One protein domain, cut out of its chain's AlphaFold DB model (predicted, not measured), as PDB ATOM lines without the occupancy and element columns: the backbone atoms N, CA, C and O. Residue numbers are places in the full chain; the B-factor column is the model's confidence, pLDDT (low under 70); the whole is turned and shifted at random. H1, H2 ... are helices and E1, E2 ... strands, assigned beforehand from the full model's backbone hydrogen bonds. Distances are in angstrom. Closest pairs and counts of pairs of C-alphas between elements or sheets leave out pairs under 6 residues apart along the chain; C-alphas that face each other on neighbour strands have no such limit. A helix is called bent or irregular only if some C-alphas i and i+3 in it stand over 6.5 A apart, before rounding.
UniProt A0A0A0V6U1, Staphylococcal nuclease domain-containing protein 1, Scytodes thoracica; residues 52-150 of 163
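AT A GLANCE: This is residues 52 to 150 of the 163 residues of the protein "Staphylococcal nuclease domain-containing protein 1" of Scytodes thoracica (UniProt A0A0A0V6U1). A short helix, H2, sits in the middle with a longer helix on each side of it, H1 on one side and H3 on the other, while a two-stranded hairpin, E1 and E2, lies across the end where H1 ends and H2 begins. The hairpin meets the start of H2 through E2, and E1 bends along its length; residues 55 to 56, before H1, pair antiparallel with residues 118 to 119 of the link from H2 to H3. The printed part has 99 residues, with three named helices and two named strands in the order H1, E1, E2, H2, H3; the sheet, in the order E1, E2, is antiparallel, and the class is mixed, helices and strands. The whole is compact, with a radius of gyration of the C-alphas of 13.3 A, and rounded, spanning 33 by 32 by 28 A.

IN THESE COORDINATES: H1, residues 61 to 75, begins at C-alpha 61 at (73.776, 87.394, 46.569) and is 20.7 A long from first to last C-alpha. E1, residues 80 to 88, is 22.3 A long and bends by 62 degrees at residue 85. E2, residues 91 to 98, is 21.7 A long and begins at C-alpha 91 at (95.203, 87.070, 38.703). H2, residues 107 to 113, is 9.8 A long. H3, residues 125 to 143, is 27.4 A long and ends at C-alpha 143 at (65.141, 92.524, 25.443). It is irregular, with C-alphas 126 and 129 7.3 A apart, and has a kink of 27 degrees near residue 132.

HOW THE PARTS SIT: H1 touches H2, the closest C-alphas being those of Leu 74 and Ile 107, 6.7 A apart. Their lines stand at a steep tilt of 50 degrees, opposite ways. E1 and E2 form an antiparallel hairpin, with 154 degrees between their directions. N 83 and O 95 are within hydrogen-bond range at 3.0 A, and N 93 and O 86 at 2.8 A. The closest C-alphas of E2 and H2 are those of Leu 96 and Ile 107, 5.8 A apart. H3 touches H2 with residues 134 to 141 alone, closest at the C-alphas of Glu 113 and Ala 137, 4.6 A apart. These two run the same way at a steep tilt of 46 degrees. H1 and H3 are apart, and H3 is apart from E1 and E2. Every O i to N i+4 pair is within hydrogen-bond range in H1 and H2, and 13 of 15 are in H3.

THE WHOLE: The C-alphas farthest apart are those of Ser 90 and Lys 144, at 36.9 A. The printed part has no cut. The link from H2 to H3, 11 residues, is long; those from H1 to E1 and from E1 to E2 are tight, and that from E2 to H2 is short. The mean pLDDT of the printed part is 93.7, and residues 100 to 102 are under 70.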
ATOM      1  N   LEU A  52      87.215  85.103  35.189       97.81
ATOM      2  CA  LEU A  52      86.511  85.038  33.906       97.81
ATOM      3  C   LEU A  52      86.538  86.428  33.248       97.81
ATOM      4  O   LEU A  52      86.184  87.425  33.873       97.81
ATOM      5  N   ALA A  53      87.036  86.516  32.016       98.19
ATOM      6  CA  ALA A  53      87.249  87.782  31.323       98.19
ATOM      7  C   ALA A  53      85.934  88.441  30.877       98.19
ATOM      8  O   ALA A  53      84.971  87.764  30.527       98.19
ATOM      9  N   PHE A  54      85.949  89.777  30.806       98.19
ATOM     10  CA  PHE A  54      84.898  90.608  30.194       98.19
ATOM     11  C   PHE A  54      83.524  90.567  30.877       98.19
ATOM     12  O   PHE A  54      82.541  91.034  30.297       98.19
ATOM     13  N   VAL A  55      83.444  90.057  32.107       98.19
ATOM     14  CA  VAL A  55      82.191  89.911  32.851       98.19
ATOM     15  C   VAL A  55      82.329  90.336  34.310       98.19
ATOM     16  O   VAL A  55      83.396  90.241  34.913       98.19
ATOM     17  N   HIS A  56      81.214  90.760  34.891       95.50
ATOM     18  CA  HIS A  56      81.021  91.014  36.306       95.50
ATOM     19  C   HIS A  56      79.961  90.069  36.861       95.50
ATOM     20  O   HIS A  56      78.918  89.842  36.241       95.50
ATOM     21  N   LEU A  57      80.235  89.567  38.064       95.69
ATOM     22  CA  LEU A  57      79.239  88.904  38.891       95.69
ATOM     23  C   LEU A  57      78.244  89.962  39.404       95.69
ATOM     24  O   LEU A  57      78.687  91.051  39.791       95.69
ATOM     25  N   PRO A  58      76.930  89.684  39.414       94.94
ATOM     26  CA  PRO A  58      75.962  90.586  40.029       94.94
ATOM     27  C   PRO A  58      76.256  90.773  41.526       94.94
ATOM     28  O   PRO A  58      76.831  89.902  42.181       94.94
ATOM     29  N   LYS A  59      75.891  91.943  42.062       91.75
ATOM     30  CA  LYS A  59      76.117  92.292  43.477       91.75
ATOM     31  C   LYS A  59      75.153  91.574  44.416       91.75
ATOM     32  O   LYS A  59      75.521  91.276  45.550       91.75
ATOM     33  N   ASP A  60      73.925  91.361  43.951       93.38
ATOM     34  CA  ASP A  60      72.898  90.675  44.719       93.38
ATOM     35  C   ASP A  60      73.307  89.209  44.973       93.38
ATOM     36  O   ASP A  60      73.671  88.518  44.016       93.38
ATOM     37  N   PRO A  61      73.289  88.729  46.231       94.75
ATOM     38  CA  PRO A  61      73.776  87.394  46.569       94.75
ATOM     39  C   PRO A  61      73.014  86.244  45.907       94.75
ATOM     40  O   PRO A  61      73.654  85.254  45.561       94.75
ATOM     41  N   GLU A  62      71.695  86.360  45.730       94.62
ATOM     42  CA  GLU A  62      70.878  85.302  45.118       94.62
ATOM     43  C   GLU A  62      71.210  85.186  43.630       94.62
ATOM     44  O   GLU A  62      71.596  84.121  43.153       94.62
ATOM     45  N   ASN A  63      71.222  86.317  42.924       95.56
ATOM     46  CA  ASN A  63      71.627  86.356  41.521       95.56
ATOM     47  C   ASN A  63      73.085  85.908  41.309       95.56
ATOM     48  O   ASN A  63      73.424  85.295  40.294       95.56
ATOM     49  N   ALA A  64      73.977  86.236  42.249       96.62
ATOM     50  CA  ALA A  64      75.367  85.796  42.205       96.62
ATOM     51  C   ALA A  64      75.481  84.279  42.358       96.62
ATOM     52  O   ALA A  64      76.356  83.674  41.739       96.62
ATOM     53  N   GLU A  65      74.619  83.671  43.169       97.38
ATOM     54  CA  GLU A  65      74.586  82.226  43.349       97.38
ATOM     55  C   GLU A  65      74.035  81.508  42.118       97.38
ATOM     56  O   GLU A  65      74.681  80.581  41.630       97.38
ATOM     57  N   ASP A  66      72.952  82.011  41.524       97.56
ATOM     58  CA  ASP A  66      72.415  81.487  40.262       97.56
ATOM     59  C   ASP A  66      73.475  81.513  39.145       97.56
ATOM     60  O   ASP A  66      73.658  80.546  38.398       97.56
ATOM     61  N   ALA A  67      74.246  82.605  39.060       98.06
ATOM     62  CA  ALA A  67      75.342  82.727  38.106       98.06
ATOM     63  C   ALA A  67      76.471  81.708  38.356       98.06
ATOM     64  O   ALA A  67      77.040  81.179  37.395       98.06
ATOM     65  N   ARG A  68      76.802  81.412  39.624       97.50
ATOM     66  CA  ARG A  68      77.797  80.383  39.981       97.50
ATOM     67  C   ARG A  68      77.309  78.987  39.633       97.50
ATOM     68  O   ARG A  68      78.069  78.235  39.025       97.50
ATOM     69  N   GLN A  69      76.058  78.667  39.961       97.25
ATOM     70  CA  GLN A  69      75.462  77.368  39.665       97.25
ATOM     71  C   GLN A  69      75.471  77.094  38.157       97.25
ATOM     72  O   GLN A  69      75.910  76.032  37.716       97.25
ATOM     73  N   MET A  70      75.069  78.075  37.347       96.50
ATOM     74  CA  MET A  70      75.113  77.925  35.894       96.50
ATOM     75  C   MET A  70      76.532  77.853  35.334       96.50
ATOM     76  O   MET A  70      76.787  77.104  34.390       96.50
ATOM     77  N   PHE A  71      77.481  78.601  35.901       96.44
ATOM     78  CA  PHE A  71      78.883  78.463  35.516       96.44
ATOM     79  C   PHE A  71      79.412  77.050  35.806       96.44
ATOM     80  O   PHE A  71      80.103  76.475  34.961       96.44
ATOM     81  N   GLU A  72      79.078  76.470  36.958       94.88
ATOM     82  CA  GLU A  72      79.435  75.093  37.308       94.88
ATOM     83  C   GLU A  72      78.813  74.087  36.329       94.88
ATOM     84  O   GLU A  72      79.517  73.224  35.799       94.88
ATOM     85  N   GLU A  73      77.534  74.240  35.980       92.88
ATOM     86  CA  GLU A  73      76.879  73.378  34.989       92.88
ATOM     87  C   GLU A  73      77.580  73.434  33.618       92.88
ATOM     88  O   GLU A  73      77.843  72.399  32.997       92.88
ATOM     89  N   LEU A  74      77.942  74.628  33.143       91.25
ATOM     90  CA  LEU A  74      78.593  74.795  31.840       91.25
ATOM     91  C   LEU A  74      80.058  74.333  31.834       91.25
ATOM     92  O   LEU A  74      80.537  73.840  30.809       91.25
ATOM     93  N   SER A  75      80.764  74.473  32.958       90.75
ATOM     94  CA  SER A  75      82.191  74.135  33.083       90.75
ATOM     95  C   SER A  75      82.470  72.709  33.567       90.75
ATOM     96  O   SER A  75      83.570  72.202  33.362       90.75
ATOM     97  N   SER A  76      81.479  72.020  34.132       86.62
ATOM     98  CA  SER A  76      81.582  70.600  34.510       86.62
ATOM     99  C   SER A  76      81.689  69.647  33.311       86.62
ATOM    100  O   SER A  76      82.011  68.466  33.469       86.62
ATOM    101  N   ARG A  77      81.446  70.142  32.090       73.44
ATOM    102  CA  ARG A  77      81.576  69.374  30.846       73.44
ATOM    103  C   ARG A  77      83.043  69.047  30.554       73.44
ATOM    104  O   ARG A  77      83.923  69.899  30.651       73.44
ATOM    105  N   SER A  78      83.321  67.804  30.157       70.69
ATOM    106  CA  SER A  78      84.682  67.369  29.830       70.69
ATOM    107  C   SER A  78      85.201  68.062  28.570       70.69
ATOM    108  O   SER A  78      84.527  68.040  27.544       70.69
ATOM    109  N   GLY A  79      86.428  68.577  28.636       83.94
ATOM    110  CA  GLY A  79      87.082  69.248  27.516       83.94
ATOM    111  C   GLY A  79      86.771  70.740  27.507       83.94
ATOM    112  O   GLY A  79      85.767  71.180  26.962       83.94
ATOM    113  N   LEU A  80      87.674  71.533  28.079       92.00
ATOM    114  CA  LEU A  80      87.634  72.991  28.018       92.00
ATOM    115  C   LEU A  80      88.958  73.504  27.462       92.00
ATOM    116  O   LEU A  80      90.024  72.981  27.790       92.00
ATOM    117  N   THR A  81      88.903  74.551  26.645       93.81
ATOM    118  CA  THR A  81      90.097  75.315  26.266       93.81
ATOM    119  C   THR A  81      90.037  76.697  26.887       93.81
ATOM    120  O   THR A  81      89.017  77.376  26.798       93.81
ATOM    121  N   LEU A  82      91.147  77.115  27.482       95.38
ATOM    122  CA  LEU A  82      91.293  78.385  28.179       95.38
ATOM    123  C   LEU A  82      92.258  79.284  27.401       95.38
ATOM    124  O   LEU A  82      93.339  78.833  27.016       95.38
ATOM    125  N   ASN A  83      91.890  80.551  27.198       96.56
ATOM    126  CA  ASN A  83      92.769  81.571  26.624       96.56
ATOM    127  C   ASN A  83      92.987  82.723  27.612       96.56
ATOM    128  O   ASN A  83      92.030  83.254  28.162       96.56
ATOM    129  N   ILE A  84      94.244  83.122  27.838       97.69
ATOM    130  CA  ILE A  84      94.578  84.248  28.725       97.69
ATOM    131  C   ILE A  84      94.443  85.556  27.948       97.69
ATOM    132  O   ILE A  84      95.197  85.806  27.009       97.69
ATOM    133  N   GLU A  85      93.530  86.420  28.382       97.44
ATOM    134  CA  GLU A  85      93.215  87.678  27.698       97.44
ATOM    135  C   GLU A  85      94.028  88.853  28.252       97.44
ATOM    136  O   GLU A  85      94.668  89.623  27.520       97.44
ATOM    137  N   TYR A  86      94.002  88.998  29.578       96.31
ATOM    138  CA  TYR A  86      94.670  90.065  30.317       96.31
ATOM    139  C   TYR A  86      94.985  89.630  31.751       96.31
ATOM    140  O   TYR A  86      94.670  88.522  32.176       96.31
ATOM    141  N   LYS A  87      95.659  90.500  32.506       94.69
ATOM    142  CA  LYS A  87      95.934  90.311  33.934       94.69
ATOM    143  C   LYS A  87      95.404  91.508  34.708       94.69
ATOM    144  O   LYS A  87      95.535  92.636  34.232       94.69
ATOM    145  N   ASN A  88      94.844  91.257  35.886       87.75
ATOM    146  CA  ASN A  88      94.529  92.289  36.866       87.75
ATOM    147  C   ASN A  88      95.256  91.940  38.171       87.75
ATOM    148  O   ASN A  88      94.942  90.943  38.820       87.75
ATOM    149  N   GLY A  89      96.301  92.701  38.505       90.56
ATOM    150  CA  GLY A  89      97.236  92.317  39.565       90.56
ATOM    151  C   GLY A  89      97.913  90.970  39.273       90.56
ATOM    152  O   GLY A  89      98.491  90.774  38.201       90.56
ATOM    153  N   SER A  90      97.845  90.040  40.228       89.75
ATOM    154  CA  SER A  90      98.405  88.687  40.109       89.75
ATOM    155  C   SER A  90      97.486  87.690  39.402       89.75
ATOM    156  O   SER A  90      97.970  86.634  38.993       89.75
ATOM    157  N   ILE A  91      96.195  88.005  39.241       93.94
ATOM    158  CA  ILE A  91      95.203  87.070  38.703       93.94
ATOM    159  C   ILE A  91      95.080  87.263  37.180       93.94
ATOM    160  O   ILE A  91      94.729  88.355  36.713       93.94
ATOM    161  N   PRO A  92      95.394  86.236  36.369       97.19
ATOM    162  CA  PRO A  92      95.093  86.235  34.942       97.19
ATOM    163  C   PRO A  92      93.591  86.058  34.693       97.19
ATOM    164  O   PRO A  92      92.937  85.238  35.331       97.19
ATOM    165  N   PHE A  93      93.067  86.808  33.728       97.94
ATOM    166  CA  PHE A  93      91.679  86.743  33.284       97.94
ATOM    167  C   PHE A  93      91.593  86.039  31.936       97.94
ATOM    168  O   PHE A  93      92.419  86.284  31.049       97.94
ATOM    169  N   VAL A  94      90.611  85.153  31.799       98.25
ATOM    170  CA  VAL A  94      90.560  84.176  30.714       98.25
ATOM    171  C   VAL A  94      89.191  84.094  30.065       98.25
ATOM    172  O   VAL A  94      88.173  84.267  30.730       98.25
ATOM    173  N   THR A  95      89.166  83.768  28.779       97.50
ATOM    174  CA  THR A  95      87.976  83.202  28.135       97.50
ATOM    175  C   THR A  95      88.036  81.681  28.235       97.50
ATOM    176  O   THR A  95      89.110  81.075  28.138       97.50
ATOM    177  N   LEU A  96      86.880  81.061  28.468       96.06
ATOM    178  CA  LEU A  96      86.747  79.619  28.649       96.06
ATOM    179  C   LEU A  96      85.794  79.077  27.588       96.06
ATOM    180  O   LEU A  96      84.641  79.496  27.511       96.06
ATOM    181  N   MET A  97      86.292  78.158  26.766       94.19
ATOM    182  CA  MET A  97      85.552  77.599  25.641       94.19
ATOM    183  C   MET A  97      85.283  76.113  25.849       94.19
ATOM    184  O   MET A  97      86.182  75.384  26.275       94.19
ATOM    185  N   THR A  98      84.102  75.640  25.456       90.50
ATOM    186  CA  THR A  98      83.819  74.199  25.384       90.50
ATOM    187  C   THR A  98      84.643  73.536  24.273       90.50
ATOM    188  O   THR A  98      84.801  74.079  23.174       90.50
ATOM    189  N   ALA A  99      85.188  72.354  24.555       75.94
ATOM    190  CA  ALA A  99      85.963  71.540  23.627       75.94
ATOM    191  C   ALA A  99      85.301  70.162  23.497       75.94
ATOM    192  O   ALA A  99      85.359  69.355  24.415       75.94
ATOM    193  N   GLY A 100      84.667  69.894  22.355       67.06
ATOM    194  CA  GLY A 100      84.021  68.602  22.084       67.06
ATOM    195  C   GLY A 100      82.618  68.708  21.494       67.06
ATOM    196  O   GLY A 100      82.167  67.766  20.856       67.06
ATOM    197  N   ASP A 101      81.961  69.859  21.630       61.59
ATOM    198  CA  ASP A 101      80.746  70.162  20.873       61.59
ATOM    199  C   ASP A 101      81.126  70.527  19.422       61.59
ATOM    200  O   ASP A 101      82.119  71.230  19.203       61.59
ATOM    201  N   ASP A 102      80.298  70.162  18.432       64.50
ATOM    202  CA  ASP A 102      80.428  70.615  17.024       64.50
ATOM    203  C   ASP A 102      80.467  72.155  16.887       64.50
ATOM    204  O   ASP A 102      80.785  72.707  15.830       64.50
ATOM    205  N   LYS A 103      80.156  72.878  17.971       72.75
ATOM    206  CA  LYS A 103      80.283  74.327  18.099       72.75
ATOM    207  C   LYS A 103      81.064  74.671  19.364       72.75
ATOM    208  O   LYS A 103      80.574  74.470  20.472       72.75
ATOM    209  N   LYS A 104      82.239  75.282  19.195       83.69
ATOM    210  CA  LYS A 104      82.953  75.953  20.292       83.69
ATOM    211  C   LYS A 104      82.078  77.077  20.839       83.69
ATOM    212  O   LYS A 104      81.717  77.982  20.084       83.69
ATOM    213  N   ARG A 105      81.761  77.029  22.131       91.00
ATOM    214  CA  ARG A 105      80.985  78.067  22.822       91.00
ATOM    215  C   ARG A 105      81.838  78.737  23.878       91.00
ATOM    216  O   ARG A 105      82.588  78.057  24.568       91.00
ATOM    217  N   ASP A 106      81.728  80.055  23.958       95.81
ATOM    218  CA  ASP A 106      82.342  80.869  25.004       95.81
ATOM    219  C   ASP A 106      81.401  80.889  26.213       95.81
ATOM    220  O   ASP A 106      80.304  81.443  26.127       95.81
ATOM    221  N   ILE A 107      81.827  80.280  27.323       96.31
ATOM    222  CA  ILE A 107      81.016  80.143  28.540       96.31
ATOM    223  C   ILE A 107      80.682  81.516  29.134       96.31
ATOM    224  O   ILE A 107      79.551  81.737  29.563       96.31
ATOM    225  N   GLY A 108      81.628  82.463  29.126       97.75
ATOM    226  CA  GLY A 108      81.388  83.806  29.659       97.75
ATOM    227  C   GLY A 108      80.326  84.548  28.853       97.75
ATOM    228  O   GLY A 108      79.401  85.129  29.421       97.75
ATOM    229  N   LYS A 109      80.402  84.450  27.523       97.94
ATOM    230  CA  LYS A 109      79.403  85.033  26.619       97.94
ATOM    231  C   LYS A 109      78.033  84.366  26.756       97.94
ATOM    232  O   LYS A 109      77.026  85.064  26.734       97.94
ATOM    233  N   GLU A 110      77.991  83.041  26.902       96.81
ATOM    234  CA  GLU A 110      76.743  82.284  27.072       96.81
ATOM    235  C   GLU A 110      76.015  82.688  28.366       96.81
ATOM    236  O   GLU A 110      74.809  82.927  28.342       96.81
ATOM    237  N   LEU A 111      76.745  82.877  29.470       98.12
ATOM    238  CA  LEU A 111      76.175  83.381  30.725       98.12
ATOM    239  C   LEU A 111      75.628  84.810  30.596       98.12
ATOM    240  O   LEU A 111      74.580  85.122  31.163       98.12
ATOM    241  N   VAL A 112      76.291  85.675  29.824       98.56
ATOM    242  CA  VAL A 112      75.783  87.022  29.506       98.56
ATOM    243  C   VAL A 112      74.521  86.953  28.639       98.56
ATOM    244  O   VAL A 112      73.552  87.659  28.912       98.56
ATOM    245  N   GLU A 113      74.498  86.097  27.615       97.94
ATOM    246  CA  GLU A 113      73.346  85.918  26.718       97.94
ATOM    247  C   GLU A 113      72.107  85.391  27.454       97.94
ATOM    248  O   GLU A 113      70.976  85.752  27.117       97.94
ATOM    249  N   GLN A 114      72.317  84.569  28.481       97.69
ATOM    250  CA  GLN A 114      71.262  84.083  29.366       97.69
ATOM    251  C   GLN A 114      70.930  85.071  30.491       97.69
ATOM    252  O   GLN A 114      69.965  84.862  31.211       97.69
ATOM    253  N   GLY A 115      71.670  86.171  30.634       97.88
ATOM    254  CA  GLY A 115      71.394  87.205  31.628       97.88
ATOM    255  C   GLY A 115      71.800  86.849  33.056       97.88
ATOM    256  O   GLY A 115      71.198  87.386  33.973       97.88
ATOM    257  N   TYR A 116      72.790  85.973  33.255       98.19
ATOM    258  CA  TYR A 116      73.365  85.673  34.578       98.19
ATOM    259  C   TYR A 116      74.538  86.588  34.949       98.19
ATOM    260  O   TYR A 116      74.812  86.804  36.126       98.19
ATOM    261  N   LEU A 117      75.251  87.119  33.951       98.19
ATOM    262  CA  LEU A 117      76.411  87.990  34.147       98.19
ATOM    263  C   LEU A 117      76.247  89.320  33.411       98.19
ATOM    264  O   LEU A 117      75.541  89.420  32.406       98.19
ATOM    265  N   ILE A 118      76.955  90.335  33.904       97.81
ATOM    266  CA  ILE A 118      76.988  91.687  33.336       97.81
ATOM    267  C   ILE A 118      78.306  91.864  32.580       97.81
ATOM    268  O   ILE A 118      79.341  91.380  33.018       97.81
ATOM    269  N   VAL A 119      78.313  92.569  31.453       98.19
ATOM    270  CA  VAL A 119      79.529  92.808  30.661       98.19
ATOM    271  C   VAL A 119      80.446  93.833  31.338       98.19
ATOM    272  O   VAL A 119      80.046  94.974  31.578       98.19
ATOM    273  N   GLU A 120      81.716  93.474  31.544       96.50
ATOM    274  CA  GLU A 120      82.790  94.404  31.918       96.50
ATOM    275  C   GLU A 120      83.381  95.047  30.654       96.50
ATOM    276  O   GLU A 120      84.034  94.396  29.831       96.50
ATOM    277  N   LYS A 121      83.194  96.362  30.494       93.69
ATOM    278  CA  LYS A 121      83.741  97.096  29.345       93.69
ATOM    279  C   LYS A 121      85.258  97.254  29.464       93.69
ATOM    280  O   LYS A 121      85.776  97.743  30.465       93.69
ATOM    281  N   ARG A 122      85.962  96.969  28.369       94.31
ATOM    282  CA  ARG A 122      87.409  97.193  28.211       94.31
ATOM    283  C   ARG A 122      87.683  98.273  27.164       94.31
ATOM    284  O   ARG A 122      86.937  98.403  26.195       94.31
ATOM    285  N   LYS A 123      88.741  99.071  27.359       93.00
ATOM    286  CA  LYS A 123      89.086 100.216  26.484       93.00
ATOM    287  C   LYS A 123      90.118  99.855  25.414       93.00
ATOM    288  O   LYS A 123      90.299 100.594  24.447       93.00
ATOM    289  N   GLU A 124      90.821  98.743  25.588       95.94
ATOM    290  CA  GLU A 124      91.899  98.318  24.708       95.94
ATOM    291  C   GLU A 124      91.366  97.920  23.326       95.94
ATOM    292  O   GLU A 124      90.450  97.108  23.204       95.94
ATOM    293  N   GLN A 125      91.985  98.444  22.263       96.06
ATOM    294  CA  GLN A 125      91.497  98.264  20.886       96.06
ATOM    295  C   GLN A 125      91.392  96.795  20.463       96.06
ATOM    296  O   GLN A 125      90.441  96.421  19.778       96.06
ATOM    297  N   LYS A 126      92.316  95.944  20.928       96.62
ATOM    298  CA  LYS A 126      92.286  94.499  20.661       96.62
ATOM    299  C   LYS A 126      91.014  93.811  21.175       96.62
ATOM    300  O   LYS A 126      90.613  92.800  20.612       96.62
ATOM    301  N   PHE A 127      90.353  94.375  22.190       97.38
ATOM    302  CA  PHE A 127      89.127  93.825  22.768       97.38
ATOM    303  C   PHE A 127      87.849  94.451  22.199       97.38
ATOM    304  O   PHE A 127      86.755  93.988  22.504       97.38
ATOM    305  N   LYS A 128      87.947  95.469  21.334       97.44
ATOM    306  CA  LYS A 128      86.776  96.188  20.811       97.44
ATOM    307  C   LYS A 128      85.756  95.256  20.151       97.44
ATOM    308  O   LYS A 128      84.559  95.410  20.374       97.44
ATOM    309  N   LYS A 129      86.227  94.286  19.357       97.44
ATOM    310  CA  LYS A 129      85.358  93.318  18.673       97.44
ATOM    311  C   LYS A 129      84.648  92.393  19.668       97.44
ATOM    312  O   LYS A 129      83.429  92.308  19.629       97.44
ATOM    313  N   ILE A 130      85.392  91.749  20.570       97.12
ATOM    314  CA  ILE A 130      84.809  90.795  21.528       97.12
ATOM    315  C   ILE A 130      83.861  91.487  22.517       97.12
ATOM    316  O   ILE A 130      82.762  90.997  22.747       97.12
ATOM    317  N   ILE A 131      84.207  92.684  23.002       98.19
ATOM    318  CA  ILE A 131      83.319  93.477  23.864       98.19
ATOM    319  C   ILE A 131      82.031  93.862  23.134       98.19
ATOM    320  O   ILE A 131      80.960  93.813  23.731       98.19
ATOM    321  N   HIS A 132      82.099  94.217  21.846       98.00
ATOM    322  CA  HIS A 132      80.894  94.497  21.063       98.00
ATOM    323  C   HIS A 132      79.971  93.272  20.980       98.00
ATOM    324  O   HIS A 132      78.761  93.407  21.138       98.00
ATOM    325  N   GLU A 133      80.534  92.079  20.793       97.94
ATOM    326  CA  GLU A 133      79.760  90.837  20.780       97.94
ATOM    327  C   GLU A 133      79.132  90.503  22.143       97.94
ATOM    328  O   GLU A 133      77.992  90.044  22.186       97.94
ATOM    329  N   TYR A 134      79.847  90.745  23.243       98.50
ATOM    330  CA  TYR A 134      79.330  90.562  24.604       98.50
ATOM    331  C   TYR A 134      78.198  91.550  24.913       98.50
ATOM    332  O   TYR A 134      77.157  91.160  25.435       98.50
ATOM    333  N   LEU A 135      78.355  92.823  24.536       98.31
ATOM    334  CA  LEU A 135      77.304  93.833  24.701       98.31
ATOM    335  C   LEU A 135      76.050  93.480  23.891       98.31
ATOM    336  O   LEU A 135      74.947  93.575  24.419       98.31
ATOM    337  N   ALA A 136      76.206  93.000  22.653       98.31
ATOM    338  CA  ALA A 136      75.076  92.546  21.845       98.31
ATOM    339  C   ALA A 136      74.334  91.355  22.485       98.31
ATOM    340  O   ALA A 136      73.104  91.298  22.425       98.31
ATOM    341  N   ALA A 137      75.060  90.426  23.119       98.25
ATOM    342  CA  ALA A 137      74.468  89.325  23.879       98.25
ATOM    343  C   ALA A 137      73.694  89.832  25.109       98.25
ATOM    344  O   ALA A 137      72.555  89.420  25.332       98.25
ATOM    345  N   GLN A 138      74.259  90.786  25.853       98.31
ATOM    346  CA  GLN A 138      73.586  91.398  27.000       98.31
ATOM    347  C   GLN A 138      72.315  92.148  26.584       98.31
ATOM    348  O   GLN A 138      71.276  92.015  27.227       98.31
ATOM    349  N   ASP A 139      72.361  92.906  25.488       97.50
ATOM    350  CA  ASP A 139      71.196  93.625  24.963       97.50
ATOM    351  C   ASP A 139      70.077  92.660  24.545       97.50
ATOM    352  O   ASP A 139      68.891  92.971  24.688       97.50
ATOM    353  N   LEU A 140      70.434  91.477  24.036       96.75
ATOM    354  CA  LEU A 140      69.468  90.425  23.732       96.75
ATOM    355  C   LEU A 140      68.835  89.858  25.008       96.75
ATOM    356  O   LEU A 140      67.614  89.696  25.044       96.75
ATOM    357  N   ALA A 141      69.635  89.604  26.049       97.56
ATOM    358  CA  ALA A 141      69.153  89.146  27.351       97.56
ATOM    359  C   ALA A 141      68.187  90.164  27.985       97.56
ATOM    360  O   ALA A 141      67.097  89.787  28.422       97.56
ATOM    361  N   LYS A 142      68.530  91.460  27.921       96.06
ATOM    362  CA  LYS A 142      67.676  92.579  28.354       96.06
ATOM    363  C   LYS A 142      66.340  92.601  27.614       96.06
ATOM    364  O   LYS A 142      65.281  92.610  28.234       96.06
ATOM    365  N   LYS A 143      66.363  92.539  26.276       95.69
ATOM    366  CA  LYS A 143      65.141  92.524  25.443       95.69
ATOM    367  C   LYS A 143      64.237  91.329  25.740       95.69
ATOM    368  O   LYS A 143      63.018  91.461  25.687       95.69
ATOM    369  N   LYS A 144      64.833  90.173  26.036       97.12
ATOM    370  CA  LYS A 144      64.120  88.938  26.384       97.12
ATOM    371  C   LYS A 144      63.697  88.868  27.856       97.12
ATOM    372  O   LYS A 144      63.001  87.921  28.208       97.12
ATOM    373  N   ARG A 145      64.080  89.847  28.688       95.38
ATOM    374  CA  ARG A 145      63.806  89.891  30.136       95.38
ATOM    375  C   ARG A 145      64.268  88.628  30.872       95.38
ATOM    376  O   ARG A 145      63.537  88.074  31.688       95.38
ATOM    377  N   LEU A 146      65.467  88.148  30.544       96.62
ATOM    378  CA  LEU A 146      66.038  86.941  31.152       96.62
ATOM    379  C   LEU A 146      66.730  87.268  32.477       96.62
ATOM    380  O   LEU A 146      67.473  88.244  32.531       96.62
ATOM    381  N   ASN A 147      66.537  86.423  33.495       95.94
ATOM    382  CA  ASN A 147      67.278  86.434  34.764       95.94
ATOM    383  C   ASN A 147      67.433  87.843  35.358       95.94
ATOM    384  O   ASN A 147      66.418  88.447  35.706       95.94
ATOM    385  N   LEU A 148      68.650  88.403  35.394       94.88
ATOM    386  CA  LEU A 148      68.930  89.751  35.915       94.88
ATOM    387  C   LEU A 148      68.011  90.844  35.341       94.88
ATOM    388  O   LEU A 148      67.816  91.882  35.961       94.88
ATOM    389  N   TRP A 149      67.441  90.622  34.158       94.44
ATOM    390  CA  TRP A 149      66.643  91.595  33.414       94.44
ATOM    391  C   TRP A 149      65.126  91.376  33.523       94.44
ATOM    392  O   TRP A 149      64.363  91.997  32.779       94.44
ATOM    393  N   CYS A 150      64.660  90.468  34.388       88.56
ATOM    394  CA  CYS A 150      63.241  90.095  34.455       88.56
ATOM    395  C   CYS A 150      62.323  91.223  34.965       88.56
ATOM    396  O   CYS A 150      61.189  91.345  34.492       88.56
TER     397      CYS A 150